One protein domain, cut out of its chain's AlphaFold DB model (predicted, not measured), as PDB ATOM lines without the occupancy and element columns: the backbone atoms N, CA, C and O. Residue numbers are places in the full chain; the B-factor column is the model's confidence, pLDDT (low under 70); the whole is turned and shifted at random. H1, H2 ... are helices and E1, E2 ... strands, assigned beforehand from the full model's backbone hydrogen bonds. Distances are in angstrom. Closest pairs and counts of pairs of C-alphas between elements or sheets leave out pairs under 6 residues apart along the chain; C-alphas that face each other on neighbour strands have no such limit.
ATOM      1  N   ALA A  29     -17.700 -25.408 -34.878       71.56
ATOM      2  CA  ALA A  29     -17.899 -24.300 -33.942       71.56
ATOM      3  C   ALA A  29     -19.376 -23.866 -33.822       71.56
ATOM      4  O   ALA A  29     -19.822 -23.539 -32.730       71.56
ATOM      5  N   ALA A  30     -20.155 -23.909 -34.910       73.62
ATOM      6  CA  ALA A  30     -21.592 -23.620 -34.868       73.62
ATOM      7  C   ALA A  30     -22.361 -24.735 -34.146       73.62
ATOM      8  O   ALA A  30     -23.273 -24.463 -33.371       73.62
ATOM      9  N   GLN A  31     -21.961 -25.995 -34.343       75.88
ATOM     10  CA  GLN A  31     -22.542 -27.140 -33.633       75.88
ATOM     11  C   GLN A  31     -22.215 -27.143 -32.132       75.88
ATOM     12  O   GLN A  31     -23.002 -27.678 -31.354       75.88
ATOM     13  N   ALA A  32     -21.106 -26.514 -31.729       76.81
ATOM     14  CA  ALA A  32     -20.729 -26.329 -30.329       76.81
ATOM     15  C   ALA A  32     -21.580 -25.276 -29.593       76.81
ATOM     16  O   ALA A  32     -21.540 -25.229 -28.365       76.81
ATOM     17  N   ILE A  33     -22.363 -24.456 -30.310       78.56
ATOM     18  CA  ILE A  33     -23.316 -23.531 -29.686       78.56
ATOM     19  C   ILE A  33     -24.446 -24.366 -29.055       78.56
ATOM     20  O   ILE A  33     -25.141 -25.087 -29.788       78.56
ATOM     21  N   PRO A  34     -24.638 -24.295 -27.721       76.81
ATOM     22  CA  PRO A  34     -25.689 -25.038 -27.042       76.81
ATOM     23  C   PRO A  34     -27.072 -24.526 -27.457       76.81
ATOM     24  O   PRO A  34     -27.240 -23.353 -27.800       76.81
ATOM     25  N   ALA A  35     -28.064 -25.414 -27.441       71.88
ATOM     26  CA  ALA A  35     -29.451 -25.013 -27.645       71.88
ATOM     27  C   ALA A  35     -29.944 -24.189 -26.441       71.88
ATOM     28  O   ALA A  35     -29.542 -24.499 -25.321       71.88
ATOM     29  N   PRO A  36     -30.794 -23.171 -26.662       69.75
ATOM     30  CA  PRO A  36     -31.354 -22.367 -25.577       69.75
ATOM     31  C   PRO A  36     -32.208 -23.237 -24.637       69.75
ATOM     32  O   PRO A  36     -33.102 -23.945 -25.107       69.75
ATOM     33  N   GLU A  37     -31.941 -23.197 -23.327       62.78
ATOM     34  CA  GLU A  37     -32.661 -23.996 -22.318       62.78
ATOM     35  C   GLU A  37     -33.957 -23.318 -21.844       62.78
ATOM     36  O   GLU A  37     -34.955 -23.998 -21.609       62.78
ATOM     37  N   HIS A  38     -33.963 -21.987 -21.707       61.25
ATOM     38  CA  HIS A  38     -35.121 -21.212 -21.246       61.25
ATOM     39  C   HIS A  38     -35.453 -20.100 -22.236       61.25
ATOM     40  O   HIS A  38     -34.977 -18.977 -22.105       61.25
ATOM     41  N   ILE A  39     -36.309 -20.401 -23.213       61.59
ATOM     42  CA  ILE A  39     -36.834 -19.381 -24.120       61.59
ATOM     43  C   ILE A  39     -37.862 -18.555 -23.327       61.59
ATOM     44  O   ILE A  39     -38.915 -19.108 -22.986       61.59
ATOM     45  N   PRO A  40     -37.598 -17.270 -23.006       58.41
ATOM     46  CA  PRO A  40     -38.614 -16.412 -22.410       58.41
ATOM     47  C   PRO A  40     -39.792 -16.376 -23.380       58.41
ATOM     48  O   PRO A  40     -39.614 -16.163 -24.583       58.41
ATOM     49  N   TRP A  41     -40.979 -16.712 -22.885       55.56
ATOM     50  CA  TRP A  41     -42.159 -16.898 -23.715       55.56
ATOM     51  C   TRP A  41     -42.371 -15.655 -24.590       55.56
ATOM     52  O   TRP A  41     -42.473 -14.527 -24.112       55.56
ATOM     53  N   LEU A  42     -42.413 -15.861 -25.906       55.28
ATOM     54  CA  LEU A  42     -42.806 -14.819 -26.839       55.28
ATOM     55  C   LEU A  42     -44.297 -14.568 -26.611       55.28
ATOM     56  O   LEU A  42     -45.124 -15.371 -27.042       55.28
ATOM     57  N   GLU A  43     -44.667 -13.463 -25.962       50.56
ATOM     58  CA  GLU A  43     -46.031 -12.928 -26.060       50.56
ATOM     59  C   GLU A  43     -46.275 -12.414 -27.489       50.56
ATOM     60  O   GLU A  43     -46.404 -11.223 -27.770       50.56
ATOM     61  N   THR A  44     -46.308 -13.335 -28.446       54.34
ATOM     62  CA  THR A  44     -46.809 -13.093 -29.790       54.34
ATOM     63  C   THR A  44     -48.330 -13.100 -29.738       54.34
ATOM     64  O   THR A  44     -48.947 -14.148 -29.568       54.34
ATOM     65  N   GLY A  45     -48.932 -11.917 -29.874       61.00
ATOM     66  CA  GLY A  45     -50.381 -11.735 -29.884       61.00
ATOM     67  C   GLY A  45     -50.807 -10.296 -30.189       61.00
ATOM     68  O   GLY A  45     -49.986  -9.425 -30.494       61.00
ATOM     69  N   ASP A  46     -52.111 -10.033 -30.078       62.62
ATOM     70  CA  ASP A  46     -52.726  -8.735 -30.393       62.62
ATOM     71  C   ASP A  46     -52.165  -7.574 -29.558       62.62
ATOM     72  O   ASP A  46     -52.051  -6.448 -30.052       62.62
ATOM     73  N   ALA A  47     -51.766  -7.837 -28.310       66.19
ATOM     74  CA  ALA A  47     -51.175  -6.837 -27.423       66.19
ATOM     75  C   ALA A  47     -49.836  -6.305 -27.966       66.19
ATOM     76  O   ALA A  47     -49.646  -5.089 -28.065       66.19
ATOM     77  N   ALA A  48     -48.950  -7.201 -28.416       66.69
ATOM     78  CA  ALA A  48     -47.673  -6.840 -29.027       66.69
ATOM     79  C   ALA A  48     -47.864  -6.080 -30.350       66.69
ATOM     80  O   ALA A  48     -47.162  -5.101 -30.613       66.69
ATOM     81  N   ASN A  49     -48.852  -6.475 -31.161       72.62
ATOM     82  CA  ASN A  49     -49.192  -5.761 -32.392       72.62
ATOM     83  C   ASN A  49     -49.733  -4.349 -32.100       72.62
ATOM     84  O   ASN A  49     -49.348  -3.380 -32.755       72.62
ATOM     85  N   LYS A  50     -50.574  -4.193 -31.072       80.50
ATOM     86  CA  LYS A  50     -51.096  -2.885 -30.653       80.50
ATOM     87  C   LYS A  50     -49.988  -1.963 -30.139       80.50
ATOM     88  O   LYS A  50     -49.964  -0.791 -30.515       80.50
ATOM     89  N   ALA A  51     -49.062  -2.482 -29.330       79.31
ATOM     90  CA  ALA A  51     -47.891  -1.737 -28.869       79.31
ATOM     91  C   ALA A  51     -46.999  -1.309 -30.047       79.31
ATOM     92  O   ALA A  51     -46.630  -0.138 -30.142       79.31
ATOM     93  N   TYR A  52     -46.747  -2.213 -31.000       81.19
ATOM     94  CA  TYR A  52     -46.008  -1.919 -32.232       81.19
ATOM     95  C   TYR A  52     -46.665  -0.801 -33.054       81.19
ATOM     96  O   TYR A  52     -46.002   0.172 -33.419       81.19
ATOM     97  N   LEU A  53     -47.970  -0.911 -33.332       84.44
ATOM     98  CA  LEU A  53     -48.700   0.078 -34.128       84.44
ATOM     99  C   LEU A  53     -48.735   1.445 -33.440       84.44
ATOM    100  O   LEU A  53     -48.574   2.462 -34.113       84.44
ATOM    101  N   LYS A  54     -48.906   1.470 -32.113       87.62
ATOM    102  CA  LYS A  54     -48.891   2.703 -31.322       87.62
ATOM    103  C   LYS A  54     -47.512   3.360 -31.349       87.62
ATOM    104  O   LYS A  54     -47.419   4.539 -31.670       87.62
ATOM    105  N   ALA A  55     -46.453   2.598 -31.072       84.44
ATOM    106  CA  ALA A  55     -45.086   3.113 -31.064       84.44
ATOM    107  C   ALA A  55     -44.659   3.633 -32.449       84.44
ATOM    108  O   ALA A  55     -43.966   4.639 -32.544       84.44
ATOM    109  N   ARG A  56     -45.105   2.995 -33.542       88.56
ATOM    110  CA  ARG A  56     -44.715   3.378 -34.914       88.56
ATOM    111  C   ARG A  56     -45.664   4.333 -35.630       88.56
ATOM    112  O   ARG A  56     -45.416   4.662 -36.793       88.56
ATOM    113  N   GLN A  57     -46.725   4.803 -34.981       92.19
ATOM    114  CA  GLN A  57     -47.721   5.671 -35.614       92.19
ATOM    115  C   GLN A  57     -47.091   6.938 -36.217       92.19
ATOM    116  O   GLN A  57     -47.415   7.325 -37.342       92.19
ATOM    117  N   GLU A  58     -46.161   7.561 -35.496       90.44
ATOM    118  CA  GLU A  58     -45.463   8.767 -35.942       90.44
ATOM    119  C   GLU A  58     -44.556   8.501 -37.146       90.44
ATOM    120  O   GLU A  58     -44.604   9.220 -38.147       90.44
ATOM    121  N   ALA A  59     -43.812   7.396 -37.125       90.19
ATOM    122  CA  ALA A  59     -42.990   7.000 -38.258       90.19
ATOM    123  C   ALA A  59     -43.840   6.724 -39.513       90.19
ATOM    124  O   ALA A  59     -43.482   7.144 -40.615       90.19
ATOM    125  N   PHE A  60     -45.015   6.099 -39.367       90.62
ATOM    126  CA  PHE A  60     -45.942   5.917 -40.489       90.62
ATOM    127  C   PHE A  60     -46.494   7.240 -41.024       90.62
ATOM    128  O   PHE A  60     -46.643   7.385 -42.242       90.62
ATOM    129  N   LYS A  61     -46.743   8.226 -40.154       94.50
ATOM    130  CA  LYS A  61     -47.158   9.573 -40.564       94.50
ATOM    131  C   LYS A  61     -46.093  10.233 -41.445       94.50
ATOM    132  O   LYS A  61     -46.413  10.660 -42.557       94.50
ATOM    133  N   HIS A  62     -44.835  10.244 -41.002       94.44
ATOM    134  CA  HIS A  62     -43.718  10.775 -41.793       94.44
ATOM    135  C   HIS A  62     -43.491   9.983 -43.088       94.44
ATOM    136  O   HIS A  62     -43.278  10.574 -44.146       94.44
ATOM    137  N   GLY A  63     -43.634   8.653 -43.060       91.31
ATOM    138  CA  GLY A  63     -43.561   7.815 -44.263       91.31
ATOM    139  C   GLY A  63     -44.639   8.151 -45.300       91.31
ATOM    140  O   GLY A  63     -44.356   8.233 -46.498       91.31
ATOM    141  N   GLY A  64     -45.868   8.420 -44.849       94.06
ATOM    142  CA  GLY A  64     -46.953   8.890 -45.708       94.06
ATOM    143  C   GLY A  64     -46.664  10.259 -46.332       94.06
ATOM    144  O   GLY A  64     -46.873  10.441 -47.533       94.06
ATOM    145  N   LEU A  65     -46.147  11.212 -45.548       94.56
ATOM    146  CA  LEU A  65     -45.774  12.549 -46.030       94.56
ATOM    147  C   LEU A  65     -44.610  12.504 -47.022       94.56
ATOM    148  O   LEU A  65     -44.698  13.103 -48.095       94.56
ATOM    149  N   ARG A  66     -43.565  11.725 -46.720       94.94
ATOM    150  CA  ARG A  66     -42.449  11.459 -47.633       94.94
ATOM    151  C   ARG A  66     -42.958  10.972 -48.985       94.94
ATOM    152  O   ARG A  66     -42.577  11.531 -50.010       94.94
ATOM    153  N   ASN A  67     -43.821   9.955 -49.002       95.44
ATOM    154  CA  ASN A  67     -44.331   9.389 -50.252       95.44
ATOM    155  C   ASN A  67     -45.108  10.425 -51.072       95.44
ATOM    156  O   ASN A  67     -44.919  10.488 -52.285       95.44
ATOM    157  N   LYS A  68     -45.904  11.285 -50.422       96.69
ATOM    158  CA  LYS A  68     -46.593  12.396 -51.096       96.69
ATOM    159  C   LYS A  68     -45.601  13.374 -51.730       96.69
ATOM    160  O   LYS A  68     -45.732  13.680 -52.909       96.69
ATOM    161  N   PHE A  69     -44.579  13.816 -50.993       95.94
ATOM    162  CA  PHE A  69     -43.571  14.733 -51.536       95.94
ATOM    163  C   PHE A  69     -42.767  14.121 -52.683       95.94
ATOM    164  O   PHE A  69     -42.516  14.806 -53.670       95.94
ATOM    165  N   LEU A  70     -42.405  12.839 -52.592       94.44
ATOM    166  CA  LEU A  70     -41.689  12.144 -53.664       94.44
ATOM    167  C   LEU A  70     -42.560  11.967 -54.913       94.44
ATOM    168  O   LEU A  70     -42.075  12.182 -56.023       94.44
ATOM    169  N   GLN A  71     -43.847  11.654 -54.751       96.94
ATOM    170  CA  GLN A  71     -44.797  11.609 -55.865       96.94
ATOM    171  C   GLN A  71     -44.950  12.984 -56.527       96.94
ATOM    172  O   GLN A  71     -44.861  13.087 -57.749       96.94
ATOM    173  N   SER A  72     -45.113  14.057 -55.746       96.38
ATOM    174  CA  SER A  72     -45.187  15.421 -56.283       96.38
ATOM    175  C   SER A  72     -43.878  15.866 -56.944       96.38
ATOM    176  O   SER A  72     -43.913  16.545 -57.969       96.38
ATOM    177  N   ALA A  73     -42.721  15.468 -56.406       96.25
ATOM    178  CA  ALA A  73     -41.420  15.740 -57.012       96.25
ATOM    179  C   ALA A  73     -41.280  15.042 -58.372       96.25
ATOM    180  O   ALA A  73     -40.861  15.677 -59.339       96.25
ATOM    181  N   ALA A  74     -41.698  13.775 -58.471       96.94
ATOM    182  CA  ALA A  74     -41.715  13.033 -59.730       96.94
ATOM    183  C   ALA A  74     -42.653  13.680 -60.764       96.94
ATOM    184  O   ALA A  74     -42.296  13.818 -61.930       96.94
ATOM    185  N   GLN A  75     -43.824  14.159 -60.339       97.06
ATOM    186  CA  GLN A  75     -44.735  14.903 -61.217       97.06
ATOM    187  C   GLN A  75     -44.138  16.234 -61.695       97.06
ATOM    188  O   GLN A  75     -44.307  16.598 -62.855       97.06
ATOM    189  N   ALA A  76     -43.444  16.979 -60.830       96.62
ATOM    190  CA  ALA A  76     -42.752  18.208 -61.223       96.62
ATOM    191  C   ALA A  76     -41.621  17.930 -62.226       96.62
ATOM    192  O   ALA A  76     -41.501  18.645 -63.218       96.62
ATOM    193  N   TRP A  77     -40.873  16.842 -62.024       95.00
ATOM    194  CA  TRP A  77     -39.843  16.387 -62.954       95.00
ATOM    195  C   TRP A  77     -40.421  16.048 -64.331       95.00
ATOM    196  O   TRP A  77     -39.928  16.540 -65.340       95.00
ATOM    197  N   ASN A  78     -41.527  15.298 -64.375       96.56
ATOM    198  CA  ASN A  78     -42.213  14.954 -65.626       96.56
ATOM    199  C   ASN A  78     -42.782  16.181 -66.362       96.56
ATOM    200  O   ASN A  78     -43.040  16.115 -67.560       96.56
ATOM    201  N   ARG A  79     -42.973  17.305 -65.657       96.69
ATOM    202  CA  ARG A  79     -43.366  18.601 -66.232       96.69
ATOM    203  C   ARG A  79     -42.169  19.495 -66.584       96.69
ATOM    204  O   ARG A  79     -42.374  20.652 -66.927       96.69
ATOM    205  N   ASN A  80     -40.940  18.979 -66.495       96.31
ATOM    206  CA  ASN A  80     -39.683  19.709 -66.692       96.31
ATOM    207  C   ASN A  80     -39.469  20.896 -65.730       96.31
ATOM    208  O   ASN A  80     -38.649  21.775 -65.991       96.31
ATOM    209  N   ASP A  81     -40.156  20.914 -64.583       96.62
ATOM    210  CA  ASP A  81     -39.935  21.906 -63.528       96.62
ATOM    211  C   ASP A  81     -38.891  21.385 -62.531       96.62
ATOM    212  O   ASP A  81     -39.195  20.815 -61.476       96.62
ATOM    213  N   SER A  82     -37.622  21.572 -62.896       93.88
ATOM    214  CA  SER A  82     -36.473  21.108 -62.112       93.88
ATOM    215  C   SER A  82     -36.369  21.792 -60.744       93.88
ATOM    216  O   SER A  82     -35.958  21.160 -59.764       93.88
ATOM    217  N   ARG A  83     -36.789  23.061 -60.632       96.44
ATOM    218  CA  ARG A  83     -36.752  23.821 -59.374       96.44
ATOM    219  C   ARG A  83     -37.777  23.280 -58.384       96.44
ATOM    220  O   ARG A  83     -37.419  23.021 -57.231       96.44
ATOM    221  N   ALA A  84     -39.022  23.076 -58.817       95.06
ATOM    222  CA  ALA A  84     -40.052  22.498 -57.962       95.06
ATOM    223  C   ALA A  84     -39.731  21.043 -57.598       95.06
ATOM    224  O   ALA A  84     -39.860  20.669 -56.430       95.06
ATOM    225  N   ALA A  85     -39.235  20.243 -58.550       96.62
ATOM    226  CA  ALA A  85     -38.816  18.867 -58.290       96.62
ATOM    227  C   ALA A  85     -37.725  18.796 -57.209       96.62
ATOM    228  O   ALA A  85     -37.844  18.021 -56.257       96.62
ATOM    229  N   LYS A  86     -36.699  19.656 -57.296       96.69
ATOM    230  CA  LYS A  86     -35.621  19.727 -56.298       96.69
ATOM    231  C   LYS A  86     -36.139  20.144 -54.922       96.69
ATOM    232  O   LYS A  86     -35.799  19.508 -53.925       96.69
ATOM    233  N   ALA A  87     -36.984  21.175 -54.856       96.56
ATOM    234  CA  ALA A  87     -37.549  21.655 -53.595       96.56
ATOM    235  C   ALA A  87     -38.425  20.591 -52.904       96.56
ATOM    236  O   ALA A  87     -38.305  20.372 -51.698       96.56
ATOM    237  N   LEU A  88     -39.276  19.896 -53.665       96.69
ATOM    238  CA  LEU A  88     -40.132  18.823 -53.153       96.69
ATOM    239  C   LEU A  88     -39.321  17.588 -52.745       96.69
ATOM    240  O   LEU A  88     -39.597  16.997 -51.702       96.69
ATOM    241  N   SER A  89     -38.285  17.237 -53.511       94.62
ATOM    242  CA  SER A  89     -37.365  16.149 -53.163       94.62
ATOM    243  C   SER A  89     -36.649  16.419 -51.837       94.62
ATOM    244  O   SER A  89     -36.615  15.544 -50.973       94.62
ATOM    245  N   LEU A  90     -36.167  17.649 -51.614       96.69
ATOM    246  CA  LEU A  90     -35.525  18.031 -50.353       96.69
ATOM    247  C   LEU A  90     -36.484  17.914 -49.158       96.69
ATOM    248  O   LEU A  90     -36.101  17.404 -48.106       96.69
ATOM    249  N   ARG A  91     -37.754  18.310 -49.326       94.81
ATOM    250  CA  ARG A  91     -38.792  18.090 -48.302       94.81
ATOM    251  C   ARG A  91     -39.027  16.602 -48.046       94.81
ATOM    252  O   ARG A  91     -39.066  16.185 -46.895       94.81
ATOM    253  N   GLY A  92     -39.095  15.787 -49.100       95.50
ATOM    254  CA  GLY A  92     -39.185  14.330 -48.974       95.50
ATOM    255  C   GLY A  92     -38.000  13.716 -48.216       95.50
ATOM    256  O   GLY A  92     -38.189  12.791 -47.430       95.50
ATOM    257  N   GLN A  93     -36.787  14.245 -48.398       94.50
ATOM    258  CA  GLN A  93     -35.602  13.820 -47.643       94.50
ATOM    259  C   GLN A  93     -35.675  14.226 -46.167       94.50
ATOM    260  O   GLN A  93     -35.336  13.418 -45.304       94.50
ATOM    261  N   SER A  94     -36.151  15.437 -45.868       95.56
ATOM    262  CA  SER A  94     -36.379  15.886 -44.489       95.56
ATOM    263  C   SER A  94     -37.382  14.979 -43.765       95.56
ATOM    264  O   SER A  94     -37.057  14.450 -42.702       95.56
ATOM    265  N   GLU A  95     -38.526  14.678 -44.386       94.50
ATOM    266  CA  GLU A  95     -39.513  13.732 -43.839       94.50
ATOM    267  C   GLU A  95     -38.948  12.317 -43.686       94.50
ATOM    268  O   GLU A  95     -39.256  11.612 -42.731       94.50
ATOM    269  N   ASN A  96     -38.076  11.886 -44.599       93.31
ATOM    270  CA  ASN A  96     -37.399  10.599 -44.481       93.31
ATOM    271  C   ASN A  96     -36.456  10.542 -43.267       93.31
ATOM    272  O   ASN A  96     -36.338   9.492 -42.634       93.31
ATOM    273  N   ASN A  97     -35.788  11.646 -42.932       93.00
ATOM    274  CA  ASN A  97     -34.938  11.718 -41.744       93.00
ATOM    275  C   ASN A  97     -35.778  11.678 -40.462       93.00
ATOM    276  O   ASN A  97     -35.457  10.897 -39.570       93.00
ATOM    277  N   LEU A  98     -36.888  12.422 -40.418       92.94
ATOM    278  CA  LEU A  98     -37.846  12.375 -39.306       92.94
ATOM    279  C   LEU A  98     -38.456  10.978 -39.142       92.94
ATOM    280  O   LEU A  98     -38.496  10.439 -38.042       92.94
ATOM    281  N   MET A  99     -38.826  10.325 -40.248       92.19
ATOM    282  CA  MET A  99     -39.305   8.941 -40.248       92.19
ATOM    283  C   MET A  99     -38.274   7.980 -39.641       92.19
ATOM    284  O   MET A  99     -38.636   7.124 -38.839       92.19
ATOM    285  N   ARG A 100     -36.991   8.103 -40.014       89.31
ATOM    286  CA  ARG A 100     -35.911   7.273 -39.451       89.31
ATOM    287  C   ARG A 100     -35.705   7.533 -37.962       89.31
ATOM    288  O   ARG A 100     -35.459   6.582 -37.228       89.31
ATOM    289  N   GLN A 101     -35.800   8.787 -37.530       90.12
ATOM    290  CA  GLN A 101     -35.698   9.142 -36.119       90.12
ATOM    291  C   GLN A 101     -36.858   8.546 -35.313       90.12
ATOM    292  O   GLN A 101     -36.605   7.814 -34.363       90.12
ATOM    293  N   ALA A 102     -38.102   8.742 -35.755       89.94
ATOM    294  CA  ALA A 102     -39.279   8.167 -35.105       89.94
ATOM    295  C   ALA A 102     -39.232   6.627 -35.083       89.94
ATOM    296  O   ALA A 102     -39.621   5.994 -34.106       89.94
ATOM    297  N   HIS A 103     -38.715   5.998 -36.146       87.75
ATOM    298  CA  HIS A 103     -38.465   4.557 -36.163       87.75
ATOM    299  C   HIS A 103     -37.438   4.122 -35.112       87.75
ATOM    300  O   HIS A 103     -37.667   3.122 -34.436       87.75
ATOM    301  N   ARG A 104     -36.349   4.880 -34.938       86.50
ATOM    302  CA  ARG A 104     -35.331   4.610 -33.916       86.50
ATOM    303  C   ARG A 104     -35.901   4.740 -32.505       86.50
ATOM    304  O   ARG A 104     -35.722   3.829 -31.710       86.50
ATOM    305  N   GLU A 105     -36.621   5.816 -32.217       87.06
ATOM    306  CA  GLU A 105     -37.227   6.052 -30.900       87.06
ATOM    307  C   GLU A 105     -38.263   4.967 -30.556       87.06
ATOM    308  O   GLU A 105     -38.250   4.398 -29.462       87.06
ATOM    309  N   ALA A 106     -39.105   4.587 -31.523       85.12
ATOM    310  CA  ALA A 106     -40.050   3.486 -31.363       85.12
ATOM    311  C   ALA A 106     -39.345   2.139 -31.129       85.12
ATOM    312  O   ALA A 106     -39.792   1.335 -30.310       85.12
ATOM    313  N   ALA A 107     -38.251   1.885 -31.852       81.69
ATOM    314  CA  ALA A 107     -37.460   0.674 -31.695       81.69
ATOM    315  C   ALA A 107     -36.795   0.606 -30.314       81.69
ATOM    316  O   ALA A 107     -36.854  -0.447 -29.688       81.69
ATOM    317  N   GLU A 108     -36.245   1.714 -29.804       83.88
ATOM    318  CA  GLU A 108     -35.673   1.787 -28.452       83.88
ATOM    319  C   GLU A 108     -36.717   1.468 -27.384       83.88
ATOM    320  O   GLU A 108     -36.448   0.669 -26.486       83.88
ATOM    321  N   HIS A 109     -37.923   2.030 -27.504       82.12
ATOM    322  CA  HIS A 109     -39.009   1.754 -26.568       82.12
ATOM    323  C   HIS A 109     -39.409   0.272 -26.582       82.12
ATOM    324  O   HIS A 109     -39.451  -0.361 -25.528       82.12
ATOM    325  N   LEU A 110     -39.664  -0.294 -27.768       76.88
ATOM    326  CA  LEU A 110     -40.065  -1.700 -27.919       76.88
ATOM    327  C   LEU A 110     -38.965  -2.664 -27.462       76.88
ATOM    328  O   LEU A 110     -39.251  -3.665 -26.807       76.88
ATOM    329  N   TYR A 111     -37.709  -2.360 -27.795       77.38
ATOM    330  CA  TYR A 111     -36.560  -3.168 -27.408       77.38
ATOM    331  C   TYR A 111     -36.360  -3.148 -25.893       77.38
ATOM    332  O   TYR A 111     -36.216  -4.205 -25.284       77.38
ATOM    333  N   ASN A 112     -36.367  -1.966 -25.273       80.50
ATOM    334  CA  ASN A 112     -36.153  -1.845 -23.836       80.50
ATOM    335  C   ASN A 112     -37.302  -2.482 -23.051       80.50
ATOM    336  O   ASN A 112     -37.066  -3.145 -22.055       80.50
ATOM    337  N   GLU A 113     -38.549  -2.331 -23.500       77.81
ATOM    338  CA  GLU A 113     -39.700  -2.953 -22.841       77.81
ATOM    339  C   GLU A 113     -39.616  -4.483 -22.810       77.81
ATOM    340  O   GLU A 113     -39.968  -5.077 -21.797       77.81
ATOM    341  N   ARG A 114     -39.080  -5.105 -23.866       72.12
ATOM    342  CA  ARG A 114     -38.968  -6.567 -23.987       72.12
ATOM    343  C   ARG A 114     -37.700  -7.154 -23.388       72.12
ATOM    344  O   ARG A 114     -37.717  -8.274 -22.901       72.12
ATOM    345  N   ASN A 115     -36.601  -6.406 -23.411       72.38
ATOM    346  CA  ASN A 115     -35.306  -6.871 -22.916       72.38
ATOM    347  C   ASN A 115     -35.007  -6.399 -21.476       72.38
ATOM    348  O   ASN A 115     -33.872  -6.538 -21.023       72.38
ATOM    349  N   LYS A 116     -36.003  -5.860 -20.750       65.62
ATOM    350  CA  LYS A 116     -35.900  -5.425 -19.338       65.62
ATOM    351  C   LYS A 116     -35.505  -6.551 -18.380       65.62
ATOM    352  O   LYS A 116     -34.778  -6.296 -17.425       65.62
ATOM    353  N   ASP A 117     -35.937  -7.778 -18.662       61.22
ATOM    354  CA  ASP A 117     -35.737  -8.929 -17.772       61.22
ATOM    355  C   ASP A 117     -34.426  -9.691 -18.038       61.22
ATOM    356  O   ASP A 117     -34.115 -10.674 -17.361       61.22
ATOM    357  N   ASN A 118     -33.604  -9.221 -18.985       62.38
ATOM    358  CA  ASN A 118     -32.278  -9.781 -19.227       62.38
ATOM    359  C   ASN A 118     -31.310  -9.356 -18.117       62.38
ATOM    360  O   ASN A 118     -30.580  -8.370 -18.226       62.38
ATOM    361  N   SER A 119     -31.298 -10.120 -17.026       57.78
ATOM    362  CA  SER A 119     -30.327  -9.934 -15.951       57.78
ATOM    363  C   SER A 119     -28.897 -10.157 -16.473       57.78
ATOM    364  O   SER A 119     -28.644 -11.168 -17.135       57.78
ATOM    365  N   PRO A 120     -27.919  -9.291 -16.141       59.28
ATOM    366  CA  PRO A 120     -26.522  -9.453 -16.566       59.28
ATOM    367  C   PRO A 120     -25.875 -10.762 -16.067       59.28
ATOM    368  O   PRO A 120     -24.889 -11.220 -16.644       59.28
ATOM    369  N   ASN A 121     -26.459 -11.393 -15.039       57.31
ATOM    370  CA  ASN A 121     -26.034 -12.682 -14.484       57.31
ATOM    371  C   ASN A 121     -26.808 -13.895 -15.030       57.31
ATOM    372  O   ASN A 121     -26.553 -15.016 -14.589       57.31
ATOM    373  N   ALA A 122     -27.750 -13.716 -15.963       63.38
ATOM    374  CA  ALA A 122     -28.415 -14.848 -16.607       63.38
ATOM    375  C   ALA A 122     -27.365 -15.737 -17.289       63.38
ATOM    376  O   ALA A 122     -26.378 -15.211 -17.794       63.38
ATOM    377  N   LYS A 123     -27.552 -17.063 -17.306       64.31
ATOM    378  CA  LYS A 123     -26.645 -18.051 -17.938       64.31
ATOM    379  C   LYS A 123     -26.607 -17.902 -19.467       64.31
ATOM    380  O   LYS A 123     -25.569 -18.110 -20.096       64.31
ATOM    381  N   GLU A 124     -27.691 -17.402 -20.050       72.50
ATOM    382  CA  GLU A 124     -27.911 -17.190 -21.484       72.50
ATOM    383  C   GLU A 124     -28.274 -15.718 -21.728       72.50
ATOM    384  O   GLU A 124     -28.937 -15.109 -20.889       72.50
ATOM    385  N   LEU A 125     -27.806 -15.128 -22.834       80.19
ATOM    386  CA  LEU A 125     -28.127 -13.744 -23.189       80.19
ATOM    387  C   LEU A 125     -29.078 -13.736 -24.382       80.19
ATOM    388  O   LEU A 125     -28.682 -14.102 -25.489       80.19
ATOM    389  N   TYR A 126     -30.322 -13.330 -24.147       80.56
ATOM    390  CA  TYR A 126     -31.346 -13.240 -25.180       80.56
ATOM    391  C   TYR A 126     -31.435 -11.817 -25.720       80.56
ATOM    392  O   TYR A 126     -31.370 -10.847 -24.972       80.56
ATOM    393  N   VAL A 127     -31.584 -11.687 -27.031       84.62
ATOM    394  CA  VAL A 127     -31.774 -10.406 -27.707       84.62
ATOM    395  C   VAL A 127     -33.035 -10.502 -28.524       84.62
ATOM    396  O   VAL A 127     -33.060 -11.146 -29.574       84.62
ATOM    397  N   ASP A 128     -34.083  -9.848 -28.055       82.69
ATOM    398  CA  ASP A 128     -35.337  -9.853 -28.773       82.69
ATOM    399  C   ASP A 128     -35.374  -8.778 -29.871       82.69
ATOM    400  O   ASP A 128     -35.391  -7.577 -29.588       82.69
ATOM    401  N   LEU A 129     -35.382  -9.222 -31.133       83.75
ATOM    402  CA  LEU A 129     -35.448  -8.385 -32.333       83.75
ATOM    403  C   LEU A 129     -36.802  -8.506 -33.053       83.75
ATOM    404  O   LEU A 129     -36.986  -7.923 -34.127       83.75
ATOM    405  N   HIS A 130     -37.766  -9.260 -32.511       78.25
ATOM    406  CA  HIS A 130     -39.032  -9.469 -33.204       78.25
ATOM    407  C   HIS A 130     -39.815  -8.154 -33.319       78.25
ATOM    408  O   HIS A 130     -39.864  -7.336 -32.407       78.25
ATOM    409  N   GLY A 131     -40.458  -7.913 -34.462       73.62
ATOM    410  CA  GLY A 131     -41.206  -6.668 -34.685       73.62
ATOM    411  C   GLY A 131     -40.337  -5.407 -34.826       73.62
ATOM    412  O   GLY A 131     -40.882  -4.312 -34.967       73.62
ATOM    413  N   LEU A 132     -39.008  -5.526 -34.844       81.56
ATOM    414  CA  LEU A 132     -38.136  -4.454 -35.318       81.56
ATOM    415  C   LEU A 132     -38.074  -4.443 -36.850       81.56
ATOM    416  O   LEU A 132     -38.400  -5.424 -37.522       81.56
ATOM    417  N   HIS A 133     -37.674  -3.315 -37.439       83.25
ATOM    418  CA  HIS A 133     -37.337  -3.302 -38.861       83.25
ATOM    419  C   HIS A 133     -35.975  -3.978 -39.084       83.25
ATOM    420  O   HIS A 133     -35.123  -3.953 -38.194       83.25
ATOM    421  N   PRO A 134     -35.723  -4.550 -40.276       85.38
ATOM    422  CA  PRO A 134     -34.474  -5.261 -40.560       85.38
ATOM    423  C   PRO A 134     -33.208  -4.436 -40.286       85.38
ATOM    424  O   PRO A 134     -32.268  -4.934 -39.678       85.38
ATOM    425  N   GLU A 135     -33.217  -3.161 -40.676       85.75
ATOM    426  CA  GLU A 135     -32.098  -2.233 -40.468       85.75
ATOM    427  C   GLU A 135     -31.828  -1.976 -38.975       85.75
ATOM    428  O   GLU A 135     -30.691  -2.039 -38.520       85.75
ATOM    429  N   GLU A 136     -32.885  -1.753 -38.190       85.19
ATOM    430  CA  GLU A 136     -32.789  -1.567 -36.735       85.19
ATOM    431  C   GLU A 136     -32.258  -2.838 -36.063       85.19
ATOM    432  O   GLU A 136     -31.384  -2.775 -35.204       85.19
ATOM    433  N   SER A 137     -32.753  -3.999 -36.497       87.81
ATOM    434  CA  SER A 137     -32.400  -5.303 -35.930       87.81
ATOM    435  C   SER A 137     -30.904  -5.581 -36.052       87.81
ATOM    436  O   SER A 137     -30.265  -5.990 -35.086       87.81
ATOM    437  N   VAL A 138     -30.333  -5.308 -37.230       90.31
ATOM    438  CA  VAL A 138     -28.893  -5.451 -37.475       90.31
ATOM    439  C   VAL A 138     -28.092  -4.456 -36.631       90.31
ATOM    440  O   VAL A 138     -27.076  -4.838 -36.056       90.31
ATOM    441  N   GLN A 139     -28.554  -3.207 -36.500       89.00
ATOM    442  CA  GLN A 139     -27.875  -2.194 -35.683       89.00
ATOM    443  C   GLN A 139     -27.825  -2.577 -34.195       89.00
ATOM    444  O   GLN A 139     -26.755  -2.513 -33.587       89.00
ATOM    445  N   TYR A 140     -28.946  -3.017 -33.611       86.88
ATOM    446  CA  TYR A 140     -28.970  -3.474 -32.217       86.88
ATOM    447  C   TYR A 140     -28.115  -4.717 -32.011       86.88
ATOM    448  O   TYR A 140     -27.299  -4.748 -31.090       86.88
ATOM    449  N   LEU A 141     -28.252  -5.711 -32.891       88.56
ATOM    450  CA  LEU A 141     -27.460  -6.929 -32.806       88.56
ATOM    451  C   LEU A 141     -25.959  -6.624 -32.877       88.56
ATOM    452  O   LEU A 141     -25.196  -7.114 -32.051       88.56
ATOM    453  N   SER A 142     -25.540  -5.774 -33.816       89.38
ATOM    454  CA  SER A 142     -24.146  -5.347 -33.951       89.38
ATOM    455  C   SER A 142     -23.624  -4.684 -32.674       89.38
ATOM    456  O   SER A 142     -22.533  -5.022 -32.215       89.38
ATOM    457  N   LYS A 143     -24.411  -3.792 -32.056       87.38
ATOM    458  CA  LYS A 143     -24.042  -3.132 -30.795       87.38
ATOM    459  C   LYS A 143     -23.815  -4.145 -29.671       87.38
ATOM    460  O   LYS A 143     -22.828  -4.034 -28.948       87.38
ATOM    461  N   ILE A 144     -24.698  -5.130 -29.539       86.06
ATOM    462  CA  ILE A 144     -24.634  -6.131 -28.465       86.06
ATOM    463  C   ILE A 144     -23.476  -7.104 -28.701       86.06
ATOM    464  O   ILE A 144     -22.710  -7.373 -27.778       86.06
ATOM    465  N   LEU A 145     -23.281  -7.569 -29.938       86.75
ATOM    466  CA  LEU A 145     -22.130  -8.406 -30.298       86.75
ATOM    467  C   LEU A 145     -20.807  -7.696 -29.983       86.75
ATOM    468  O   LEU A 145     -19.903  -8.309 -29.425       86.75
ATOM    469  N   MET A 146     -20.715  -6.390 -30.254       85.06
ATOM    470  CA  MET A 146     -19.524  -5.595 -29.945       85.06
ATOM    471  C   MET A 146     -19.297  -5.425 -28.434       85.06
ATOM    472  O   MET A 146     -18.160  -5.491 -27.964       85.06
ATOM    473  N   GLN A 147     -20.366  -5.231 -27.655       83.88
ATOM    474  CA  GLN A 147     -20.294  -5.149 -26.191       83.88
ATOM    475  C   GLN A 147     -19.835  -6.472 -25.562       83.88
ATOM    476  O   GLN A 147     -19.079  -6.470 -24.593       83.88
ATOM    477  N   HIS A 148     -20.245  -7.599 -26.145       83.38
ATOM    478  CA  HIS A 148     -19.958  -8.942 -25.646       83.38
ATOM    479  C   HIS A 148     -18.845  -9.666 -26.418       83.38
ATOM    480  O   HIS A 148     -18.678 -10.869 -26.247       83.38
ATOM    481  N   GLN A 149     -18.031  -8.957 -27.206       82.25
ATOM    482  CA  GLN A 149     -16.972  -9.556 -28.037       82.25
ATOM    483  C   GLN A 149     -15.908 -10.342 -27.246       82.25
ATOM    484  O   GLN A 149     -15.258 -11.231 -27.788       82.25
ATOM    485  N   ASN A 150     -15.719 -10.000 -25.967       78.50
ATOM    486  CA  ASN A 150     -14.793 -10.681 -25.053       78.50
ATOM    487  C   ASN A 150     -15.491 -11.763 -24.213       78.50
ATOM    488  O   ASN A 150     -14.859 -12.402 -23.376       78.50
ATOM    489  N   SER A 151     -16.801 -11.937 -24.389       78.19
ATOM    490  CA  SER A 151     -17.561 -12.975 -23.712       78.19
ATOM    491  C   SER A 151     -17.404 -14.292 -24.457       78.19
ATOM    492  O   SER A 151     -17.523 -14.347 -25.676       78.19
ATOM    493  N   THR A 152     -17.186 -15.371 -23.714       75.94
ATOM    494  CA  THR A 152     -17.205 -16.745 -24.241       75.94
ATOM    495  C   THR A 152     -18.620 -17.322 -24.310       75.94
ATOM    496  O   THR A 152     -18.806 -18.488 -24.654       75.94
ATOM    497  N   ARG A 153     -19.628 -16.529 -23.933       81.62
ATOM    498  CA  ARG A 153     -21.018 -16.963 -23.829       81.62
ATOM    499  C   ARG A 153     -21.754 -16.692 -25.145       81.62
ATOM    500  O   ARG A 153     -21.617 -15.593 -25.683       81.62
ATOM    501  N   PRO A 154     -22.556 -17.647 -25.646       84.12
ATOM    502  CA  PRO A 154     -23.359 -17.435 -26.841       84.12
ATOM    503  C   PRO A 154     -24.494 -16.438 -26.578       84.12
ATOM    504  O   PRO A 154     -25.008 -16.318 -25.462       84.12
ATOM    505  N   ILE A 155     -24.892 -15.746 -27.640       87.75
ATOM    506  CA  ILE A 155     -25.986 -14.777 -27.665       87.75
ATOM    507  C   ILE A 155     -27.111 -15.335 -28.522       87.75
ATOM    508  O   ILE A 155     -26.880 -15.729 -29.661       87.75
ATOM    509  N   TYR A 156     -28.334 -15.331 -28.006       86.81
ATOM    510  CA  TYR A 156     -29.509 -15.846 -28.698       86.81
ATOM    511  C   TYR A 156     -30.368 -14.691 -29.210       86.81
ATOM    512  O   TYR A 156     -31.071 -14.039 -28.445       86.81
ATOM    513  N   ALA A 157     -30.320 -14.430 -30.513       88.00
ATOM    514  CA  ALA A 157     -31.136 -13.415 -31.162       88.00
ATOM    515  C   ALA A 157     -32.489 -13.997 -31.591       88.00
ATOM    516  O   ALA A 157     -32.536 -14.943 -32.376       88.00
ATOM    517  N   ILE A 158     -33.587 -13.414 -31.117       85.25
ATOM    518  CA  ILE A 158     -34.945 -13.819 -31.472       85.25
ATOM    519  C   ILE A 158     -35.425 -12.962 -32.644       85.25
ATOM    520  O   ILE A 158     -35.673 -11.767 -32.502       85.25
ATOM    521  N   THR A 159     -35.556 -13.565 -33.822       80.69
ATOM    522  CA  THR A 159     -35.992 -12.886 -35.056       80.69
ATOM    523  C   THR A 159     -37.496 -13.030 -35.309       80.69
ATOM    524  O   THR A 159     -38.066 -12.283 -36.107       80.69
ATOM    525  N   GLY A 160     -38.152 -13.943 -34.584       71.31
ATOM    526  CA  GLY A 160     -39.578 -14.254 -34.696       71.31
ATOM    527  C   GLY A 160     -39.886 -15.337 -35.736       71.31
ATOM    528  O   GLY A 160     -39.107 -15.589 -36.647       71.31
ATOM    529  N   THR A 161     -41.057 -15.967 -35.621       65.50
ATOM    530  CA  THR A 161     -41.475 -17.164 -36.390       65.50
ATOM    531  C   THR A 161     -41.931 -16.878 -37.831       65.50
ATOM    532  O   THR A 161     -42.680 -17.648 -38.429       65.50
ATOM    533  N   GLY A 162     -41.602 -15.708 -38.392       59.59
ATOM    534  CA  GLY A 162     -42.040 -15.287 -39.733       59.59
ATOM    535  C   GLY A 162     -43.551 -15.027 -39.912       59.59
ATOM    536  O   GLY A 162     -43.931 -14.369 -40.884       59.59
ATOM    537  N   HIS A 163     -44.408 -15.441 -38.969       51.25
ATOM    538  CA  HIS A 163     -45.876 -15.351 -39.040       51.25
ATOM    539  C   HIS A 163     -46.419 -13.911 -39.091       51.25
ATOM    540  O   HIS A 163     -47.487 -13.668 -39.648       51.25
ATOM    541  N   HIS A 164     -45.670 -12.934 -38.572       51.75
ATOM    542  CA  HIS A 164     -46.054 -11.514 -38.581       51.75
ATOM    543  C   HIS A 164     -45.553 -10.743 -39.811       51.75
ATOM    544  O   HIS A 164     -45.825  -9.551 -39.964       51.75
ATOM    545  N   SER A 165     -44.804 -11.392 -40.706       54.75
ATOM    546  CA  SER A 165     -44.364 -10.746 -41.937       54.75
ATOM    547  C   SER A 165     -45.461 -10.810 -42.994       54.75
ATOM    548  O   SER A 165     -45.992 -11.879 -43.294       54.75
ATOM    549  N   LYS A 166     -45.771  -9.669 -43.625       49.16
ATOM    550  CA  LYS A 166     -46.610  -9.635 -44.832       49.16
ATOM    551  C   LYS A 166     -45.957 -10.566 -45.869       49.16
ATOM    552  O   LYS A 166     -44.843 -10.280 -46.307       49.16
ATOM    553  N   ASN A 167     -46.629 -11.678 -46.200       54.06
ATOM    554  CA  ASN A 167     -46.199 -12.800 -47.062       54.06
ATOM    555  C   ASN A 167     -45.438 -13.971 -46.401       54.06
ATOM    556  O   ASN A 167     -44.875 -14.780 -47.137       54.06
ATOM    557  N   GLY A 168     -45.377 -14.082 -45.068       56.72
ATOM    558  CA  GLY A 168     -44.687 -15.203 -44.399       56.72
ATOM    559  C   GLY A 168     -43.173 -15.245 -44.655       56.72
ATOM    560  O   GLY A 168     -42.522 -16.260 -44.437       56.72
ATOM    561  N   LYS A 169     -42.599 -14.145 -45.162       64.12
ATOM    562  CA  LYS A 169     -41.170 -14.011 -45.463       64.12
ATOM    563  C   LYS A 169     -40.477 -13.308 -44.308       64.12
ATOM    564  O   LYS A 169     -40.627 -12.097 -44.170       64.12
ATOM    565  N   ASP A 170     -39.705 -14.029 -43.510       74.19
ATOM    566  CA  ASP A 170     -38.898 -13.453 -42.434       74.19
ATOM    567  C   ASP A 170     -37.863 -12.440 -42.980       74.19
ATOM    568  O   ASP A 170     -36.819 -12.797 -43.530       74.19
ATOM    569  N   LYS A 171     -38.181 -11.142 -42.881       82.06
ATOM    570  CA  LYS A 171     -37.301 -10.055 -43.345       82.06
ATOM    571  C   LYS A 171     -36.183  -9.768 -42.349       82.06
ATOM    572  O   LYS A 171     -35.082  -9.421 -42.773       82.06
ATOM    573  N   VAL A 172     -36.481  -9.879 -41.055       83.81
ATOM    574  CA  VAL A 172     -35.541  -9.566 -39.977       83.81
ATOM    575  C   VAL A 172     -34.464 -10.635 -39.925       83.81
ATOM    576  O   VAL A 172     -33.291 -10.307 -40.083       83.81
ATOM    577  N   GLY A 173     -34.835 -11.910 -39.836       83.81
ATOM    578  CA  GLY A 173     -33.851 -12.981 -39.834       83.81
ATOM    579  C   GLY A 173     -33.109 -13.099 -41.163       83.81
ATOM    580  O   GLY A 173     -31.941 -13.470 -41.150       83.81
ATOM    581  N   LYS A 174     -33.680 -12.714 -42.317       85.62
ATOM    582  CA  LYS A 174     -32.885 -12.610 -43.562       85.62
ATOM    583  C   LYS A 174     -31.776 -11.556 -43.450       85.62
ATOM    584  O   LYS A 174     -30.646 -11.830 -43.850       85.62
ATOM    585  N   ALA A 175     -32.085 -10.368 -42.932       88.25
ATOM    586  CA  ALA A 175     -31.094  -9.306 -42.764       88.25
ATOM    587  C   ALA A 175     -30.036  -9.670 -41.713       88.25
ATOM    588  O   ALA A 175     -28.848  -9.485 -41.961       88.25
ATOM    589  N   VAL A 176     -30.454 -10.264 -40.592       88.62
ATOM    590  CA  VAL A 176     -29.548 -10.735 -39.536       88.62
ATOM    591  C   VAL A 176     -28.620 -11.838 -40.051       88.62
ATOM    592  O   VAL A 176     -27.409 -11.716 -39.899       88.62
ATOM    593  N   ARG A 177     -29.138 -12.871 -40.733       87.25
ATOM    594  CA  ARG A 177     -28.302 -13.922 -41.350       87.25
ATOM    595  C   ARG A 177     -27.321 -13.331 -42.372       87.25
ATOM    596  O   ARG A 177     -26.165 -13.742 -42.420       87.25
ATOM    597  N   GLY A 178     -27.762 -12.353 -43.170       89.06
ATOM    598  CA  GLY A 178     -26.903 -11.633 -44.116       89.06
ATOM    599  C   GLY A 178     -25.732 -10.932 -43.426       89.06
ATOM    600  O   GLY A 178     -24.585 -11.140 -43.814       89.06
ATOM    601  N   PHE A 179     -26.014 -10.183 -42.358       89.69
ATOM    602  CA  PHE A 179     -24.999  -9.525 -41.539       89.69
ATOM    603  C   PHE A 179     -24.021 -10.532 -40.913       89.69
ATOM    604  O   PHE A 179     -22.808 -10.377 -41.031       89.69
ATOM    605  N   LEU A 180     -24.520 -11.602 -40.291       88.88
ATOM    606  CA  LEU A 180     -23.660 -12.596 -39.640       88.88
ATOM    607  C   LEU A 180     -22.720 -13.290 -40.634       88.88
ATOM    608  O   LEU A 180     -21.549 -13.496 -40.322       88.88
ATOM    609  N   ASN A 181     -23.204 -13.588 -41.842       87.31
ATOM    610  CA  ASN A 181     -22.387 -14.151 -42.914       87.31
ATOM    611  C   ASN A 181     -21.335 -13.162 -43.436       87.31
ATOM    612  O   ASN A 181     -20.184 -13.550 -43.620       87.31
ATOM    613  N   GLU A 182     -21.707 -11.895 -43.638       87.75
ATOM    614  CA  GLU A 182     -20.791 -10.845 -44.107       87.75
ATOM    615  C   GLU A 182     -19.618 -10.643 -43.140       87.75
ATOM    616  O   GLU A 182     -18.465 -10.575 -43.559       87.75
ATOM    617  N   TRP A 183     -19.900 -10.624 -41.837       85.38
ATOM    618  CA  TRP A 183     -18.895 -10.464 -40.780       85.38
ATOM    619  C   TRP A 183     -18.291 -11.792 -40.300       85.38
ATOM    620  O   TRP A 183     -17.459 -11.824 -39.391       85.38
ATOM    621  N   ARG A 184     -18.685 -12.896 -40.947       84.25
ATOM    622  CA  ARG A 184     -18.186 -14.260 -40.729       84.25
ATOM    623  C   ARG A 184     -18.334 -14.748 -39.286       84.25
ATOM    624  O   ARG A 184     -17.547 -15.596 -38.851       84.25
ATOM    625  N   TYR A 185     -19.354 -14.262 -38.580       86.19
ATOM    626  CA  TYR A 185     -19.749 -14.787 -37.278       86.19
ATOM    627  C   TYR A 185     -20.103 -16.269 -37.396       86.19
ATOM    628  O   TYR A 185     -20.634 -16.736 -38.407       86.19
ATOM    629  N   VAL A 186     -19.815 -17.015 -36.335       86.88
ATOM    630  CA  VAL A 186     -20.312 -18.379 -36.182       86.88
ATOM    631  C   VAL A 186     -21.684 -18.282 -35.531       86.88
ATOM    632  O   VAL A 186     -21.828 -17.706 -34.453       86.88
ATOM    633  N   PHE A 187     -22.697 -18.816 -36.202       88.31
ATOM    634  CA  PHE A 187     -24.059 -18.840 -35.692       88.31
ATOM    635  C   PHE A 187     -24.747 -20.155 -36.046       88.31
ATOM    636  O   PHE A 187     -24.360 -20.835 -36.997       88.31
ATOM    637  N   ARG A 188     -25.773 -20.498 -35.275       85.69
ATOM    638  CA  ARG A 188     -26.614 -21.677 -35.442       85.69
ATOM    639  C   ARG A 188     -28.071 -21.291 -35.253       85.69
ATOM    640  O   ARG A 188     -28.418 -20.564 -34.327       85.69
ATOM    641  N   GLU A 189     -28.923 -21.793 -36.133       82.75
ATOM    642  CA  GLU A 189     -30.361 -21.589 -36.037       82.75
ATOM    643  C   GLU A 189     -31.002 -22.655 -35.150       82.75
ATOM    644  O   GLU A 189     -30.690 -23.845 -35.250       82.75
ATOM    645  N   PHE A 190     -31.896 -22.207 -34.277       76.62
ATOM    646  CA  PHE A 190     -32.700 -23.054 -33.415       76.62
ATOM    647  C   PHE A 190     -34.178 -22.815 -33.723       76.62
ATOM    648  O   PHE A 190     -34.680 -21.687 -33.692       76.62
ATOM    649  N   SER A 191     -34.884 -23.902 -34.021       69.69
ATOM    650  CA  SER A 191     -36.340 -23.888 -34.136       69.69
ATOM    651  C   SER A 191     -36.959 -23.886 -32.742       69.69
ATOM    652  O   SER A 191     -36.538 -24.645 -31.869       69.69
ATOM    653  N   VAL A 192     -37.977 -23.050 -32.536       64.88
ATOM    654  CA  VAL A 192     -38.739 -23.032 -31.283       64.88
ATOM    655  C   VAL A 192     -39.654 -24.266 -31.248       64.88
ATOM    656  O   VAL A 192     -40.344 -24.527 -32.240       64.88
ATOM    657  N   PRO A 193     -39.693 -25.039 -30.146       52.69
ATOM    658  CA  PRO A 193     -40.617 -26.162 -30.013       52.69
ATOM    659  C   PRO A 193     -42.076 -25.705 -30.180       52.69
ATOM    660  O   PRO A 193     -42.535 -24.820 -29.465       52.69
ATOM    661  N   GLY A 194     -42.807 -26.304 -31.127       53.06
ATOM    662  CA  GLY A 194     -44.223 -26.002 -31.399       53.06
ATOM    663  C   GLY A 194     -44.500 -25.280 -32.724       53.06
ATOM    664  O   GLY A 194     -45.652 -25.249 -33.160       53.06
ATOM    665  N   ASP A 195     -43.472 -24.770 -33.408       54.72
ATOM    666  CA  ASP A 195     -43.635 -24.171 -34.734       54.72
ATOM    667  C   ASP A 195     -43.650 -25.261 -35.821       54.72
ATOM    668  O   ASP A 195     -42.639 -25.903 -36.111       54.72
ATOM    669  N   ARG A 196     -44.819 -25.503 -36.428       48.97
ATOM    670  CA  ARG A 196     -45.007 -26.538 -37.469       48.97
ATOM    671  C   ARG A 196     -44.242 -26.235 -38.767       48.97
ATOM    672  O   ARG A 196     -44.210 -27.086 -39.651       48.97
ATOM    673  N   GLY A 197     -43.660 -25.040 -38.898       53.47
ATOM    674  CA  GLY A 197     -43.063 -24.552 -40.141       53.47
ATOM    675  C   GLY A 197     -41.552 -24.740 -40.309       53.47
ATOM    676  O   GLY A 197     -41.071 -24.487 -41.409       53.47
ATOM    677  N   ASN A 198     -40.788 -25.138 -39.279       51.66
ATOM    678  CA  ASN A 198     -39.307 -25.093 -39.309       51.66
ATOM    679  C   ASN A 198     -38.727 -23.720 -39.725       51.66
ATOM    680  O   ASN A 198     -37.580 -23.631 -40.161       51.66
ATOM    681  N   VAL A 199     -39.503 -22.638 -39.609       53.25
ATOM    682  CA  VAL A 199     -39.047 -21.286 -39.938       53.25
ATOM    683  C   VAL A 199     -38.487 -20.698 -38.651       53.25
ATOM    684  O   VAL A 199     -39.226 -20.162 -37.829       53.25
ATOM    685  N   GLY A 200     -37.191 -20.917 -38.428       55.66
ATOM    686  CA  GLY A 200     -36.537 -20.650 -37.156       55.66
ATOM    687  C   GLY A 200     -36.714 -19.213 -36.679       55.66
ATOM    688  O   GLY A 200     -36.670 -18.246 -37.443       55.66
ATOM    689  N   GLY A 201     -36.950 -19.107 -35.373       70.81
ATOM    690  CA  GLY A 201     -37.186 -17.847 -34.681       70.81
ATOM    691  C   GLY A 201     -36.031 -17.421 -33.784       70.81
ATOM    692  O   GLY A 201     -36.107 -16.324 -33.238       70.81
ATOM    693  N   ILE A 202     -34.996 -18.258 -33.615       81.06
ATOM    694  CA  ILE A 202     -33.869 -18.014 -32.707       81.06
ATOM    695  C   ILE A 202     -32.546 -18.342 -33.407       81.06
ATOM    696  O   ILE A 202     -32.366 -19.422 -33.966       81.06
ATOM    697  N   LEU A 203     -31.594 -17.417 -33.335       86.81
ATOM    698  CA  LEU A 203     -30.230 -17.573 -33.828       86.81
ATOM    699  C   LEU A 203     -29.267 -17.502 -32.643       86.81
ATOM    700  O   LEU A 203     -29.131 -16.451 -32.027       86.81
ATOM    701  N   GLY A 204     -28.597 -18.607 -32.323       87.25
ATOM    702  CA  GLY A 204     -27.482 -18.610 -31.378       87.25
ATOM    703  C   GLY A 204     -26.203 -18.183 -32.085       87.25
ATOM    704  O   GLY A 204     -25.850 -18.752 -33.114       87.25
ATOM    705  N   ILE A 205     -25.520 -17.176 -31.563       88.88
ATOM    706  CA  ILE A 205     -24.362 -16.527 -32.174       88.88
ATOM    707  C   ILE A 205     -23.219 -16.561 -31.169       88.88
ATOM    708  O   ILE A 205     -23.411 -16.232 -30.000       88.88
ATOM    709  N   ASP A 206     -22.025 -16.919 -31.624       86.31
ATOM    710  CA  ASP A 206     -20.812 -16.728 -30.835       86.31
ATOM    711  C   ASP A 206     -20.261 -15.309 -31.078       86.31
ATOM    712  O   ASP A 206     -19.800 -15.018 -32.191       86.31
ATOM    713  N   PRO A 207     -20.294 -14.410 -30.073       83.88
ATOM    714  CA  PRO A 207     -19.830 -13.032 -30.229       83.88
ATOM    715  C   PRO A 207     -18.318 -12.907 -30.452       83.88
ATOM    716  O   PRO A 207     -17.871 -11.885 -30.967       83.88
ATOM    717  N   SER A 208     -17.523 -13.919 -30.093       80.12
ATOM    718  CA  SER A 208     -16.056 -13.889 -30.192       80.12
ATOM    719  C   SER A 208     -15.521 -14.364 -31.553       80.12
ATOM    720  O   SER A 208     -14.369 -14.111 -31.904       80.12
ATOM    721  N   SER A 209     -16.374 -15.020 -32.342       77.25
ATOM    722  CA  SER A 209     -16.007 -15.770 -33.549       77.25
ATOM    723  C   SER A 209     -15.819 -14.932 -34.829       77.25
ATOM    724  O   SER A 209     -15.579 -15.497 -35.903       77.25
ATOM    725  N   TRP A 210     -15.961 -13.606 -34.765       76.25
ATOM    726  CA  TRP A 210     -15.899 -12.751 -35.955       76.25
ATOM    727  C   TRP A 210     -14.473 -12.484 -36.438       76.25
ATOM    728  O   TRP A 210     -13.506 -12.465 -35.672       76.25
ATOM    729  N   ASP A 211     -14.336 -12.286 -37.747       72.94
ATOM    730  CA  ASP A 211     -13.033 -12.108 -38.379       72.94
ATOM    731  C   ASP A 211     -12.547 -10.654 -38.251       72.94
ATOM    732  O   ASP A 211     -12.948  -9.776 -39.019       72.94
ATOM    733  N   ARG A 212     -11.647 -10.407 -37.292       65.69
ATOM    734  CA  ARG A 212     -11.039  -9.084 -37.037       65.69
ATOM    735  C   ARG A 212     -10.236  -8.538 -38.222       65.69
ATOM    736  O   ARG A 212      -9.949  -7.343 -38.269       65.69
ATOM    737  N   THR A 213      -9.864  -9.381 -39.190       61.59
ATOM    738  CA  THR A 213      -9.129  -8.929 -40.383       61.59
ATOM    739  C   THR A 213     -10.009  -8.112 -41.333       61.59
ATOM    740  O   THR A 213      -9.507  -7.186 -41.968       61.59
ATOM    741  N   LEU A 214     -11.327  -8.340 -41.331       60.44
ATOM    742  CA  LEU A 214     -12.292  -7.582 -42.139       60.44
ATOM    743  C   LEU A 214     -12.422  -6.119 -41.696       60.44
ATOM    744  O   LEU A 214     -12.683  -5.239 -42.516       60.44
ATOM    745  N   GLU A 215     -12.233  -5.838 -40.404       60.56
ATOM    746  CA  GLU A 215     -12.216  -4.464 -39.893       60.56
ATOM    747  C   GLU A 215     -10.984  -3.713 -40.410       60.56
ATOM    748  O   GLU A 215     -11.095  -2.578 -40.874       60.56
ATOM    749  N   ARG A 216      -9.822  -4.377 -40.425       56.31
ATOM    750  CA  ARG A 216      -8.577  -3.816 -40.960       56.31
ATOM    751  C   ARG A 216      -8.649  -3.595 -42.471       56.31
ATOM    752  O   ARG A 216      -8.233  -2.538 -42.920       56.31
ATOM    753  N   GLU A 217      -9.222  -4.519 -43.240       58.75
ATOM    754  CA  GLU A 217      -9.419  -4.338 -44.687       58.75
ATOM    755  C   GLU A 217     -10.393  -3.194 -45.007       58.75
ATOM    756  O   GLU A 217     -10.185  -2.459 -45.971       58.75
ATOM    757  N   ARG A 218     -11.432  -2.975 -44.186       60.41
ATOM    758  CA  ARG A 218     -12.331  -1.811 -44.327       60.41
ATOM    759  C   ARG A 218     -11.673  -0.484 -43.958       60.41
ATOM    760  O   ARG A 218     -12.013   0.537 -44.552       60.41
ATOM    761  N   LEU A 219     -10.771  -0.489 -42.981       56.75
ATOM    762  CA  LEU A 219     -10.001   0.693 -42.588       56.75
ATOM    763  C   LEU A 219      -8.905   1.021 -43.617       56.75
ATOM    764  O   LEU A 219      -8.681   2.194 -43.900       56.75
TER     765      LEU A 219
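What this domain is: This is residues 29 to 219 of the 264 residues of the protein "Putative ccch zinc finger and smr domain containing protein" of Botryosphaeria parva (strain UCR-NP2) (UniProt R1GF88). A small four-stranded sheet with two helices, H4 and H5, over one face, set at a steep tilt to each other, makes a head, and a long helical hairpin, H2 and H3, reaches away from it as an arm. H3 returns to the head at edge strand E1, H1 packs on residues 106 to 110 of H3, and H6 lies away from the other helices beyond E4. The printed part has 191 residues with six named helices and four named strands, in the order H1 H2 H3 E1 H4 E2 H5 E3 E4 H6; the sheet, E1 E2 E4 E3, is mixed, and the class is mixed, helices and strands. The whole is only just loose, close to compact, with a radius of gyration of the C-alphas of 19.8 A and spans of 62 by 46 by 30 A.

Where its parts are: After residues 29 to 45, which hold no named element, H1 takes residues 46 to 55, from C-alpha 46 at (-52.726, -8.735, -30.393). H2, residues 57 to 78, is 31.9 A long, and H3, residues 82 to 115, is 48.2 A, ending at (-35.306, -6.871, -22.916). E1 is residues 125 to 128, H4 134 to 147 with 20.2 A, E2 155 to 158, H5 171 to 182 with 16.5 A, E3 186 to 190 and E4 202 to 206. H6, residues 213 to 219, ends at (-10.001, 0.693, -42.588).

How they stand to each other: E1 and E2 are parallel, with N 127 and O 156 2.8 A apart; E2 and E4 are antiparallel, with N 157 and O 203 at 2.8 A. E3 and E4 form an antiparallel hairpin, with N 204 and O 188 at 2.8 A. H4 and H5 are on the same face, two layers with the sheet: H4 over E2 at a height of 9.9 A, H5 over E4, and only just over E2 with 3 of its C-alphas, at 10.1 A. E1, H4, E2 is a strand-helix-strand unit, two parallel neighbours with a helix between; E2, H5, E3 is a split one, with E4 between its strands; both crossovers are right-handed. H4, with residues 134 to 138 alone, touches H5 at a steep tilt of 45 degrees, the same way, closest at the C-alphas of Pro 134 and Val 172, 4.5 A. H3 only grazes the sheet with residues 110 to 115. H2 and H3 touch at a shallow tilt of 19 degrees, opposite ways, closest at the C-alphas of Ala 73 and Ala 85, 4.3 A. In the six helices each O i to N i+4 pair is within hydrogen-bond range.

The domain as a whole: The C-alphas farthest apart, those of Asn 80 and Lys 123, are 63.0 A apart. The printed part has no cut; the links E2 to H5 and E3 to E4 are long. Mean pLDDT of the printed part is 79.4, with residues 36 to 48, 116 to 123, 161 to 169, 191 to 200 and 212 to 219 under 70.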